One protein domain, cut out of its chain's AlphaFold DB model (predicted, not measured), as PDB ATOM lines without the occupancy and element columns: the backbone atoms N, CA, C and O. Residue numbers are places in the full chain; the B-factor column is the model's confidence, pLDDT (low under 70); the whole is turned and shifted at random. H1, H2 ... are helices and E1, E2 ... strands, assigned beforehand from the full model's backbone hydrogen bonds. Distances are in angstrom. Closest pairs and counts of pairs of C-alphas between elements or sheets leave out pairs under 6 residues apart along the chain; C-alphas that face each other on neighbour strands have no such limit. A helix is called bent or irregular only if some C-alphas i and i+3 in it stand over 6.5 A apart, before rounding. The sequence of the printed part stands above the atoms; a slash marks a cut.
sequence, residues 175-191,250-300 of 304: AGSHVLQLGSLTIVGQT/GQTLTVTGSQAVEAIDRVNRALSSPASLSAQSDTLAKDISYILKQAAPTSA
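Overview. This is residues 175 to 191 and 250 to 300 of the 304 residues of an uncharacterized protein of Cohnella lubricantis (UniProt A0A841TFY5). A small sheet of three strands, E1, E2 and E3, has one face covered by a helical hairpin, H1 and H2, and the other face bare. H1 packs over E1 and E2, H2 comes near the sheet with its residues 288 to 294, mostly beside E3, and the turn of the hairpin sticks out beyond the sheet, where residues 272 to 277 stand free. The printed part has 68 residues, with three named strands and then two named helices in the order E1, E2, E3, H1, H2; the sheet's order is E1, E2, E3, mixed, and the class is mixed, helices and strands. The whole is compact, with a radius of gyration of the C-alphas of 11.7 A, yet elongated in outline, with spans of 38 by 23 by 21 A.

Arrangement. In the sheet, E1, residues 177 to 182, and E2, residues 185 to 190, form an antiparallel hairpin, with N 180 and O 187 at 2.9 A and N 189 and O 178 at 2.7 A, within hydrogen-bond range. E3, residues 252 to 255, is parallel to E2, with N 253 and O 186 at 2.9 A; E1 and E3 are the edge strands. Residues 253 to 254 of E3 also pair antiparallel with residues 296 to 297. H1, residues 258 to 271, is on the sheet at a height of 9.1 A, over E1 and E2 and only just not over E3, on which 2 of its 14 C-alphas fall. It runs slantwise to the strands, at 44 degrees to E2 on the local plane; its closest C-alphas to E2 are those of Val 261 and Gly 189, 5.2 A apart. H2, residues 274 to 294, is on the same face at a height of 12.5 A, from a local plane fitted to just 6 C-alphas of the sheet. It is only just over E1, E2 and E3, 3 of its C-alphas falling on each, and runs across the strands, at 73 degrees to E1 on the local plane. The closest C-alphas of H2 and E3 are those of Gln 294 and Val 255, 6.1 A apart. H1 and H2 form a helical hairpin and touch, opposite ways at a shallow tilt of 28 degrees, with the C-alphas of Ala 263 and Asp 287 closest at 5.3 A. Each O i to N i+4 pair in H1 is within hydrogen-bond range, against 13 of 17 in H2.

Along the chain. E1 begins at C-alpha 177 (243.047, 256.946, 208.383) and is 16.3 A long; E2 is 16.4 A. H1 is 20.1 A long. H2 is 25.9 A long, ends at C-alpha 294 (232.564, 262.566, 197.919), and is irregular: C-alphas 279 and 282 are 7.8 A apart, with a kink of 83 degrees near residue 281.

Size, cuts and confidence. The two C-alphas farthest apart, those of Ala 275 and Ala 300, are 38.6 A apart. Residues 192 to 249 are not printed, and C-alphas 191 and 250 are 22.0 A apart across this cut. The links printed whole, E1 to E2, E3 to H1 and H1 to H2, are tight. The mean pLDDT of the printed part is 81.0; residues 175 to 177, 191, 250 to 251 and 297 to 300 are under 70.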
ATOM      1  N   ALA A 175     247.878 256.228 211.332       49.97
ATOM      2  CA  ALA A 175     248.606 256.333 210.064       49.97
ATOM      3  C   ALA A 175     247.759 255.844 208.864       49.97
ATOM      4  O   ALA A 175     247.447 254.659 208.760       49.97
ATOM      5  N   GLY A 176     247.357 256.774 207.988       61.41
ATOM      6  CA  GLY A 176     246.561 256.504 206.781       61.41
ATOM      7  C   GLY A 176     245.031 256.558 206.930       61.41
ATOM      8  O   GLY A 176     244.339 256.406 205.925       61.41
ATOM      9  N   SER A 177     244.488 256.782 208.132       69.69
ATOM     10  CA  SER A 177     243.047 256.946 208.383       69.69
ATOM     11  C   SER A 177     242.740 258.294 209.040       69.69
ATOM     12  O   SER A 177     243.300 258.637 210.081       69.69
ATOM     13  N   HIS A 178     241.812 259.043 208.450       78.81
ATOM     14  CA  HIS A 178     241.365 260.350 208.927       78.81
ATOM     15  C   HIS A 178     239.898 260.251 209.331       78.81
ATOM     16  O   HIS A 178     239.050 259.951 208.497       78.81
ATOM     17  N   VAL A 179     239.583 260.481 210.605       82.31
ATOM     18  CA  VAL A 179     238.207 260.363 211.106       82.31
ATOM     19  C   VAL A 179     237.646 261.746 211.428       82.31
ATOM     20  O   VAL A 179     238.295 262.549 212.102       82.31
ATOM     21  N   LEU A 180     236.434 262.017 210.945       82.00
ATOM     22  CA  LEU A 180     235.615 263.167 211.321       82.00
ATOM     23  C   LEU A 180     234.312 262.663 211.940       82.00
ATOM     24  O   LEU A 180     233.496 262.037 211.263       82.00
ATOM     25  N   GLN A 181     234.115 262.948 213.225       82.38
ATOM     26  CA  GLN A 181     232.900 262.584 213.947       82.38
ATOM     27  C   GLN A 181     232.013 263.817 214.151       82.38
ATOM     28  O   GLN A 181     232.400 264.773 214.821       82.38
ATOM     29  N   LEU A 182     230.810 263.781 213.577       76.75
ATOM     30  CA  LEU A 182     229.792 264.829 213.658       76.75
ATOM     31  C   LEU A 182     228.547 264.260 214.353       76.75
ATOM     32  O   LEU A 182     227.589 263.827 213.711       76.75
ATOM     33  N   GLY A 183     228.573 264.213 215.686       79.75
ATOM     34  CA  GLY A 183     227.506 263.587 216.473       79.75
ATOM     35  C   GLY A 183     227.447 262.074 216.237       79.75
ATOM     36  O   GLY A 183     228.396 261.363 216.567       79.75
ATOM     37  N   SER A 184     226.338 261.583 215.670       70.88
ATOM     38  CA  SER A 184     226.167 260.172 215.291       70.88
ATOM     39  C   SER A 184     226.773 259.822 213.929       70.88
ATOM     40  O   SER A 184     226.898 258.643 213.606       70.88
ATOM     41  N   LEU A 185     227.148 260.815 213.119       71.44
ATOM     42  CA  LEU A 185     227.783 260.595 211.825       71.44
ATOM     43  C   LEU A 185     229.289 260.414 212.011       71.44
ATOM     44  O   LEU A 185     229.952 261.273 212.592       71.44
ATOM     45  N   THR A 186     229.833 259.325 211.474       79.69
ATOM     46  CA  THR A 186     231.283 259.102 211.419       79.69
ATOM     47  C   THR A 186     231.723 259.059 209.963       79.69
ATOM     48  O   THR A 186     231.201 258.275 209.174       79.69
ATOM     49  N   ILE A 187     232.674 259.910 209.591       77.62
ATOM     50  CA  ILE A 187     233.269 259.936 208.254       77.62
ATOM     51  C   ILE A 187     234.708 259.456 208.368       77.62
ATOM     52  O   ILE A 187     235.476 259.996 209.162       77.62
ATOM     53  N   VAL A 188     235.067 258.451 207.575       82.81
ATOM     54  CA  VAL A 188     236.407 257.863 207.558       82.81
ATOM     55  C   VAL A 188     237.025 258.089 206.183       82.81
ATOM     56  O   VAL A 188     236.563 257.556 205.173       82.81
ATOM     57  N   GLY A 189     238.064 258.914 206.153       79.19
ATOM     58  CA  GLY A 189     238.948 259.121 205.020       79.19
ATOM     59  C   GLY A 189     240.095 258.116 205.038       79.19
ATOM     60  O   GLY A 189     240.734 257.947 206.075       79.19
ATOM     61  N   GLN A 190     240.374 257.465 203.912       76.44
ATOM     62  CA  GLN A 190     241.532 256.577 203.774       76.44
ATOM     63  C   GLN A 190     242.519 257.134 202.750       76.44
ATOM     64  O   GLN A 190     242.190 257.316 201.578       76.44
ATOM     65  N   THR A 191     243.749 257.377 203.194       53.66
ATOM     66  CA  THR A 191     244.857 257.887 202.375       53.66
ATOM     67  C   THR A 191     245.730 256.705 201.970       53.66
ATOM     68  O   THR A 191     246.860 256.545 202.421       53.66
ATOM     69  N   GLY A 250     224.980 254.898 213.885       57.78
ATOM     70  CA  GLY A 250     225.847 255.836 213.213       57.78
ATOM     71  C   GLY A 250     226.110 255.324 211.816       57.78
ATOM     72  O   GLY A 250     226.715 254.270 211.630       57.78
ATOM     73  N   GLN A 251     225.633 256.064 210.820       65.69
ATOM     74  CA  GLN A 251     226.064 255.820 209.455       65.69
ATOM     75  C   GLN A 251     227.559 256.128 209.382       65.69
ATOM     76  O   GLN A 251     228.000 257.207 209.779       65.69
ATOM     77  N   THR A 252     228.335 255.156 208.909       73.62
ATOM     78  CA  THR A 252     229.733 255.386 208.555       73.62
ATOM     79  C   THR A 252     229.785 255.719 207.075       73.62
ATOM     80  O   THR A 252     229.290 254.945 206.251       73.62
ATOM     81  N   LEU A 253     230.355 256.871 206.743       78.38
ATOM     82  CA  LEU A 253     230.606 257.291 205.371       78.38
ATOM     83  C   LEU A 253     232.090 257.132 205.058       78.38
ATOM     84  O   LEU A 253     232.935 257.607 205.815       78.38
ATOM     85  N   THR A 254     232.397 256.483 203.939       82.19
ATOM     86  CA  THR A 254     233.784 256.276 203.508       82.19
ATOM     87  C   THR A 254     234.135 257.269 202.408       82.19
ATOM     88  O   THR A 254     233.367 257.462 201.464       82.19
ATOM     89  N   VAL A 255     235.304 257.895 202.530       86.25
ATOM     90  CA  VAL A 255     235.821 258.889 201.586       86.25
ATOM     91  C   VAL A 255     237.215 258.458 201.132       86.25
ATOM     92  O   VAL A 255     238.102 258.238 201.952       86.25
ATOM     93  N   THR A 256     237.428 258.336 199.823       83.62
ATOM     94  CA  THR A 256     238.696 257.829 199.254       83.62
ATOM     95  C   THR A 256     239.465 258.867 198.435       83.62
ATOM     96  O   THR A 256     240.630 258.656 198.105       83.62
ATOM     97  N   GLY A 257     238.849 260.006 198.102       85.19
ATOM     98  CA  GLY A 257     239.515 261.076 197.359       85.19
ATOM     99  C   GLY A 257     240.519 261.829 198.233       85.19
ATOM    100  O   GLY A 257     240.143 262.340 199.286       85.19
ATOM    101  N   SER A 258     241.769 261.973 197.777       86.56
ATOM    102  CA  SER A 258     242.829 262.688 198.512       86.56
ATOM    103  C   SER A 258     242.423 264.112 198.902       86.56
ATOM    104  O   SER A 258     242.587 264.508 200.048       86.56
ATOM    105  N   GLN A 259     241.785 264.848 197.989       90.12
ATOM    106  CA  GLN A 259     241.265 266.195 198.255       90.12
ATOM    107  C   GLN A 259     240.188 266.221 199.349       90.12
ATOM    108  O   GLN A 259     240.048 267.208 200.070       90.12
ATOM    109  N   ALA A 260     239.398 265.153 199.465       88.62
ATOM    110  CA  ALA A 260     238.336 265.056 200.457       88.62
ATOM    111  C   ALA A 260     238.893 264.633 201.821       88.62
ATOM    112  O   ALA A 260     238.427 265.118 202.849       88.62
ATOM    113  N   VAL A 261     239.951 263.819 201.833       88.69
ATOM    114  CA  VAL A 261     240.755 263.559 203.033       88.69
ATOM    115  C   VAL A 261     241.422 264.844 203.536       88.69
ATOM    116  O   VAL A 261     241.311 265.174 204.712       88.69
ATOM    117  N   GLU A 262     242.022 265.640 202.652       90.31
ATOM    118  CA  GLU A 262     242.576 266.948 203.026       90.31
ATOM    119  C   GLU A 262     241.499 267.902 203.567       90.31
ATOM    120  O   GLU A 262     241.758 268.676 204.490       90.31
ATOM    121  N   ALA A 263     240.281 267.853 203.017       91.69
ATOM    122  CA  ALA A 263     239.152 268.613 203.544       91.69
ATOM    123  C   ALA A 263     238.777 268.159 204.967       91.69
ATOM    124  O   ALA A 263     238.516 269.010 205.815       91.69
ATOM    125  N   ILE A 264     238.811 266.851 205.263       89.12
ATOM    126  CA  ILE A 264     238.607 266.322 206.625       89.12
ATOM    127  C   ILE A 264     239.640 266.919 207.593       89.12
ATOM    128  O   ILE A 264     239.277 267.375 208.679       89.12
ATOM    129  N   ASP A 265     240.909 266.994 207.192       91.19
ATOM    130  CA  ASP A 265     241.965 267.575 208.026       91.19
ATOM    131  C   ASP A 265     241.786 269.076 208.258       91.19
ATOM    132  O   ASP A 265     242.028 269.568 209.366       91.19
ATOM    133  N   ARG A 266     241.342 269.822 207.237       92.00
ATOM    134  CA  ARG A 266     241.020 271.250 207.383       92.00
ATOM    135  C   ARG A 266     239.862 271.466 208.351       92.00
ATOM    136  O   ARG A 266     239.971 272.328 209.223       92.00
ATOM    137  N   VAL A 267     238.808 270.654 208.255       92.12
ATOM    138  CA  VAL A 267     237.668 270.681 209.183       92.12
ATOM    139  C   VAL A 267     238.132 270.389 210.610       92.12
ATOM    140  O   VAL A 267     237.872 271.188 211.507       92.12
ATOM    141  N   ASN A 268     238.880 269.306 210.826       88.69
ATOM    142  CA  ASN A 268     239.388 268.939 212.152       88.69
ATOM    143  C   ASN A 268     240.264 270.045 212.760       88.69
ATOM    144  O   ASN A 268     240.136 270.364 213.944       88.69
ATOM    145  N   ARG A 269     241.116 270.683 211.951       88.69
ATOM    146  CA  ARG A 269     241.961 271.802 212.388       88.69
ATOM    147  C   ARG A 269     241.146 273.035 212.772       88.69
ATOM    148  O   ARG A 269     241.431 273.642 213.800       88.69
ATOM    149  N   ALA A 270     240.139 273.389 211.973       88.56
ATOM    150  CA  ALA A 270     239.256 274.516 212.257       88.56
ATOM    151  C   ALA A 270     238.447 274.282 213.544       88.56
ATOM    152  O   ALA A 270     238.377 275.163 214.397       88.56
ATOM    153  N   LEU A 271     237.909 273.073 213.732       85.75
ATOM    154  CA  LEU A 271     237.157 272.697 214.934       85.75
ATOM    155  C   LEU A 271     238.032 272.624 216.195       85.75
ATOM    156  O   LEU A 271     237.545 272.885 217.291       85.75
ATOM    157  N   SER A 272     239.326 272.326 216.048       86.75
ATOM    158  CA  SER A 272     240.284 272.314 217.164       86.75
ATOM    159  C   SER A 272     240.693 273.719 217.630       86.75
ATOM    160  O   SER A 272     241.293 273.853 218.694       86.75
ATOM    161  N   SER A 273     240.376 274.770 216.862       85.56
ATOM    162  CA  SER A 273     240.690 276.170 217.177       85.56
ATOM    163  C   SER A 273     239.411 277.024 217.201       85.56
ATOM    164  O   SER A 273     239.100 277.718 216.229       85.56
ATOM    165  N   PRO A 274     238.662 277.030 218.321       77.12
ATOM    166  CA  PRO A 274     237.367 277.707 218.409       77.12
ATOM    167  C   PRO A 274     237.417 279.205 218.082       77.12
ATOM    168  O   PRO A 274     236.469 279.751 217.524       77.12
ATOM    169  N   ALA A 275     238.540 279.864 218.382       80.88
ATOM    170  CA  ALA A 275     238.727 281.299 218.176       80.88
ATOM    171  C   ALA A 275     238.698 281.727 216.695       80.88
ATOM    172  O   ALA A 275     238.433 282.889 216.404       80.88
ATOM    173  N   SER A 276     238.952 280.809 215.753       78.19
ATOM    174  CA  SER A 276     238.976 281.097 214.313       78.19
ATOM    175  C   SER A 276     237.725 280.631 213.565       78.19
ATOM    176  O   SER A 276     237.637 280.837 212.354       78.19
ATOM    177  N   LEU A 277     236.745 280.033 214.254       83.06
ATOM    178  CA  LEU A 277     235.569 279.439 213.611       83.06
ATOM    179  C   LEU A 277     234.714 280.460 212.854       83.06
ATOM    180  O   LEU A 277     234.250 280.160 211.756       83.06
ATOM    181  N   SER A 278     234.534 281.669 213.392       84.25
ATOM    182  CA  SER A 278     233.730 282.710 212.734       84.25
ATOM    183  C   SER A 278     234.349 283.144 211.403       84.25
ATOM    184  O   SER A 278     233.664 283.158 210.380       84.25
ATOM    185  N   ALA A 279     235.658 283.400 211.395       82.44
ATOM    186  CA  ALA A 279     236.416 283.787 210.206       82.44
ATOM    187  C   ALA A 279     236.558 282.652 209.176       82.44
ATOM    188  O   ALA A 279     236.783 282.912 207.997       82.44
ATOM    189  N   GLN A 280     236.444 281.393 209.609       88.69
ATOM    190  CA  GLN A 280     236.602 280.209 208.758       88.69
ATOM    191  C   GLN A 280     235.275 279.536 208.386       88.69
ATOM    192  O   GLN A 280     235.294 278.517 207.697       88.69
ATOM    193  N   SER A 281     234.138 280.095 208.802       89.38
ATOM    194  CA  SER A 281     232.802 279.508 208.625       89.38
ATOM    195  C   SER A 281     232.476 279.155 207.166       89.38
ATOM    196  O   SER A 281     232.050 278.032 206.892       89.38
ATOM    197  N   ASP A 282     232.763 280.049 206.218       90.38
ATOM    198  CA  ASP A 282     232.532 279.812 204.785       90.38
ATOM    199  C   ASP A 282     233.390 278.670 204.226       90.38
ATOM    200  O   ASP A 282     232.929 277.850 203.426       90.38
ATOM    201  N   THR A 283     234.654 278.608 204.642       91.56
ATOM    202  CA  THR A 283     235.588 277.552 204.232       91.56
ATOM    203  C   THR A 283     235.172 276.213 204.831       91.56
ATOM    204  O   THR A 283     235.128 275.212 204.121       91.56
ATOM    205  N   LEU A 284     234.780 276.210 206.107       92.38
ATOM    206  CA  LEU A 284     234.291 275.034 206.817       92.38
ATOM    207  C   LEU A 284     233.037 274.459 206.145       92.38
ATOM    208  O   LEU A 284     232.960 273.257 205.900       92.38
ATOM    209  N   ALA A 285     232.079 275.316 205.783       90.81
ATOM    210  CA  ALA A 285     230.865 274.904 205.084       90.81
ATOM    211  C   ALA A 285     231.168 274.301 203.701       90.81
ATOM    212  O   ALA A 285     230.586 273.277 203.327       90.81
ATOM    213  N   LYS A 286     232.107 274.896 202.949       94.69
ATOM    214  CA  LYS A 286     232.561 274.366 201.652       94.69
ATOM    215  C   LYS A 286     233.235 273.005 201.798       94.69
ATOM    216  O   LYS A 286     232.909 272.100 201.031       94.69
ATOM    217  N   ASP A 287     234.112 272.846 202.784       93.38
ATOM    218  CA  ASP A 287     234.831 271.595 203.025       93.38
ATOM    219  C   ASP A 287     233.880 270.476 203.470       93.38
ATOM    220  O   ASP A 287     233.913 269.391 202.895       93.38
ATOM    221  N   ILE A 288     232.950 270.745 204.393       89.94
ATOM    222  CA  ILE A 288     231.926 269.769 204.803       89.94
ATOM    223  C   ILE A 288     231.046 269.370 203.611       89.94
ATOM    224  O   ILE A 288     230.810 268.183 203.385       89.94
ATOM    225  N   SER A 289     230.590 270.339 202.807       90.94
ATOM    226  CA  SER A 289     229.795 270.050 201.608       90.94
ATOM    227  C   SER A 289     230.567 269.191 200.605       90.94
ATOM    228  O   SER A 289     230.008 268.262 200.023       90.94
ATOM    229  N   TYR A 290     231.856 269.478 200.413       93.25
ATOM    230  CA  TYR A 290     232.720 268.711 199.525       93.25
ATOM    231  C   TYR A 290     232.920 267.273 200.026       93.25
ATOM    232  O   TYR A 290     232.742 266.336 199.249       93.25
ATOM    233  N   ILE A 291     233.194 267.084 201.321       90.94
ATOM    234  CA  ILE A 291     233.323 265.760 201.950       90.94
ATOM    235  C   ILE A 291     232.036 264.952 201.765       90.94
ATOM    236  O   ILE A 291     232.098 263.811 201.321       90.94
ATOM    237  N   LEU A 292     230.867 265.542 202.036       88.31
ATOM    238  CA  LEU A 292     229.577 264.854 201.906       88.31
ATOM    239  C   LEU A 292     229.225 264.492 200.456       88.31
ATOM    240  O   LEU A 292     228.552 263.492 200.233       88.31
ATOM    241  N   LYS A 293     229.685 265.269 199.467       89.62
ATOM    242  CA  LYS A 293     229.531 264.925 198.041       89.62
ATOM    243  C   LYS A 293     230.416 263.756 197.614       89.62
ATOM    244  O   LYS A 293     230.039 263.021 196.709       89.62
ATOM    245  N   GLN A 294     231.594 263.625 198.224       87.38
ATOM    246  CA  GLN A 294     232.564 262.566 197.919       87.38
ATOM    247  C   GLN A 294     232.358 261.309 198.769       87.38
ATOM    248  O   GLN A 294     232.838 260.233 198.420       87.38
ATOM    249  N   ALA A 295     231.651 261.443 199.885       85.06
ATOM    250  CA  ALA A 295     231.247 260.341 200.728       85.06
ATOM    251  C   ALA A 295     230.278 259.429 199.975       85.06
ATOM    252  O   ALA A 295     229.128 259.788 199.715       85.06
ATOM    253  N   ALA A 296     230.727 258.216 199.664       70.50
ATOM    254  CA  ALA A 296     229.819 257.169 199.236       70.50
ATOM    255  C   ALA A 296     229.121 256.600 200.483       70.50
ATOM    256  O   ALA A 296     229.799 256.286 201.471       70.50
ATOM    257  N   PRO A 297     227.785 256.436 200.476       60.41
ATOM    258  CA  PRO A 297     227.129 255.655 201.507       60.41
ATOM    259  C   PRO A 297     227.686 254.237 201.428       60.41
ATOM    260  O   PRO A 297     227.527 253.552 200.413       60.41
ATOM    261  N   THR A 298     228.353 253.801 202.494       56.28
ATOM    262  CA  THR A 298     228.767 252.410 202.651       56.28
ATOM    263  C   THR A 298     227.477 251.608 202.709       56.28
ATOM    264  O   THR A 298     226.786 251.589 203.726       56.28
ATOM    265  N   SER A 299     227.067 251.061 201.564       48.84
ATOM    266  CA  SER A 299     225.847 250.275 201.474       48.84
ATOM    267  C   SER A 299     226.109 249.065 202.347       48.84
ATOM    268  O   SER A 299     226.910 248.211 201.971       48.84
ATOM    269  N   ALA A 300     225.520 249.028 203.544       49.12
ATOM    270  CA  ALA A 300     225.509 247.816 204.337       49.12
ATOM    271  C   ALA A 300     224.936 246.751 203.406       49.12
ATOM    272  O   ALA A 300     223.782 246.866 202.987       49.12
TER     273      ALA A 300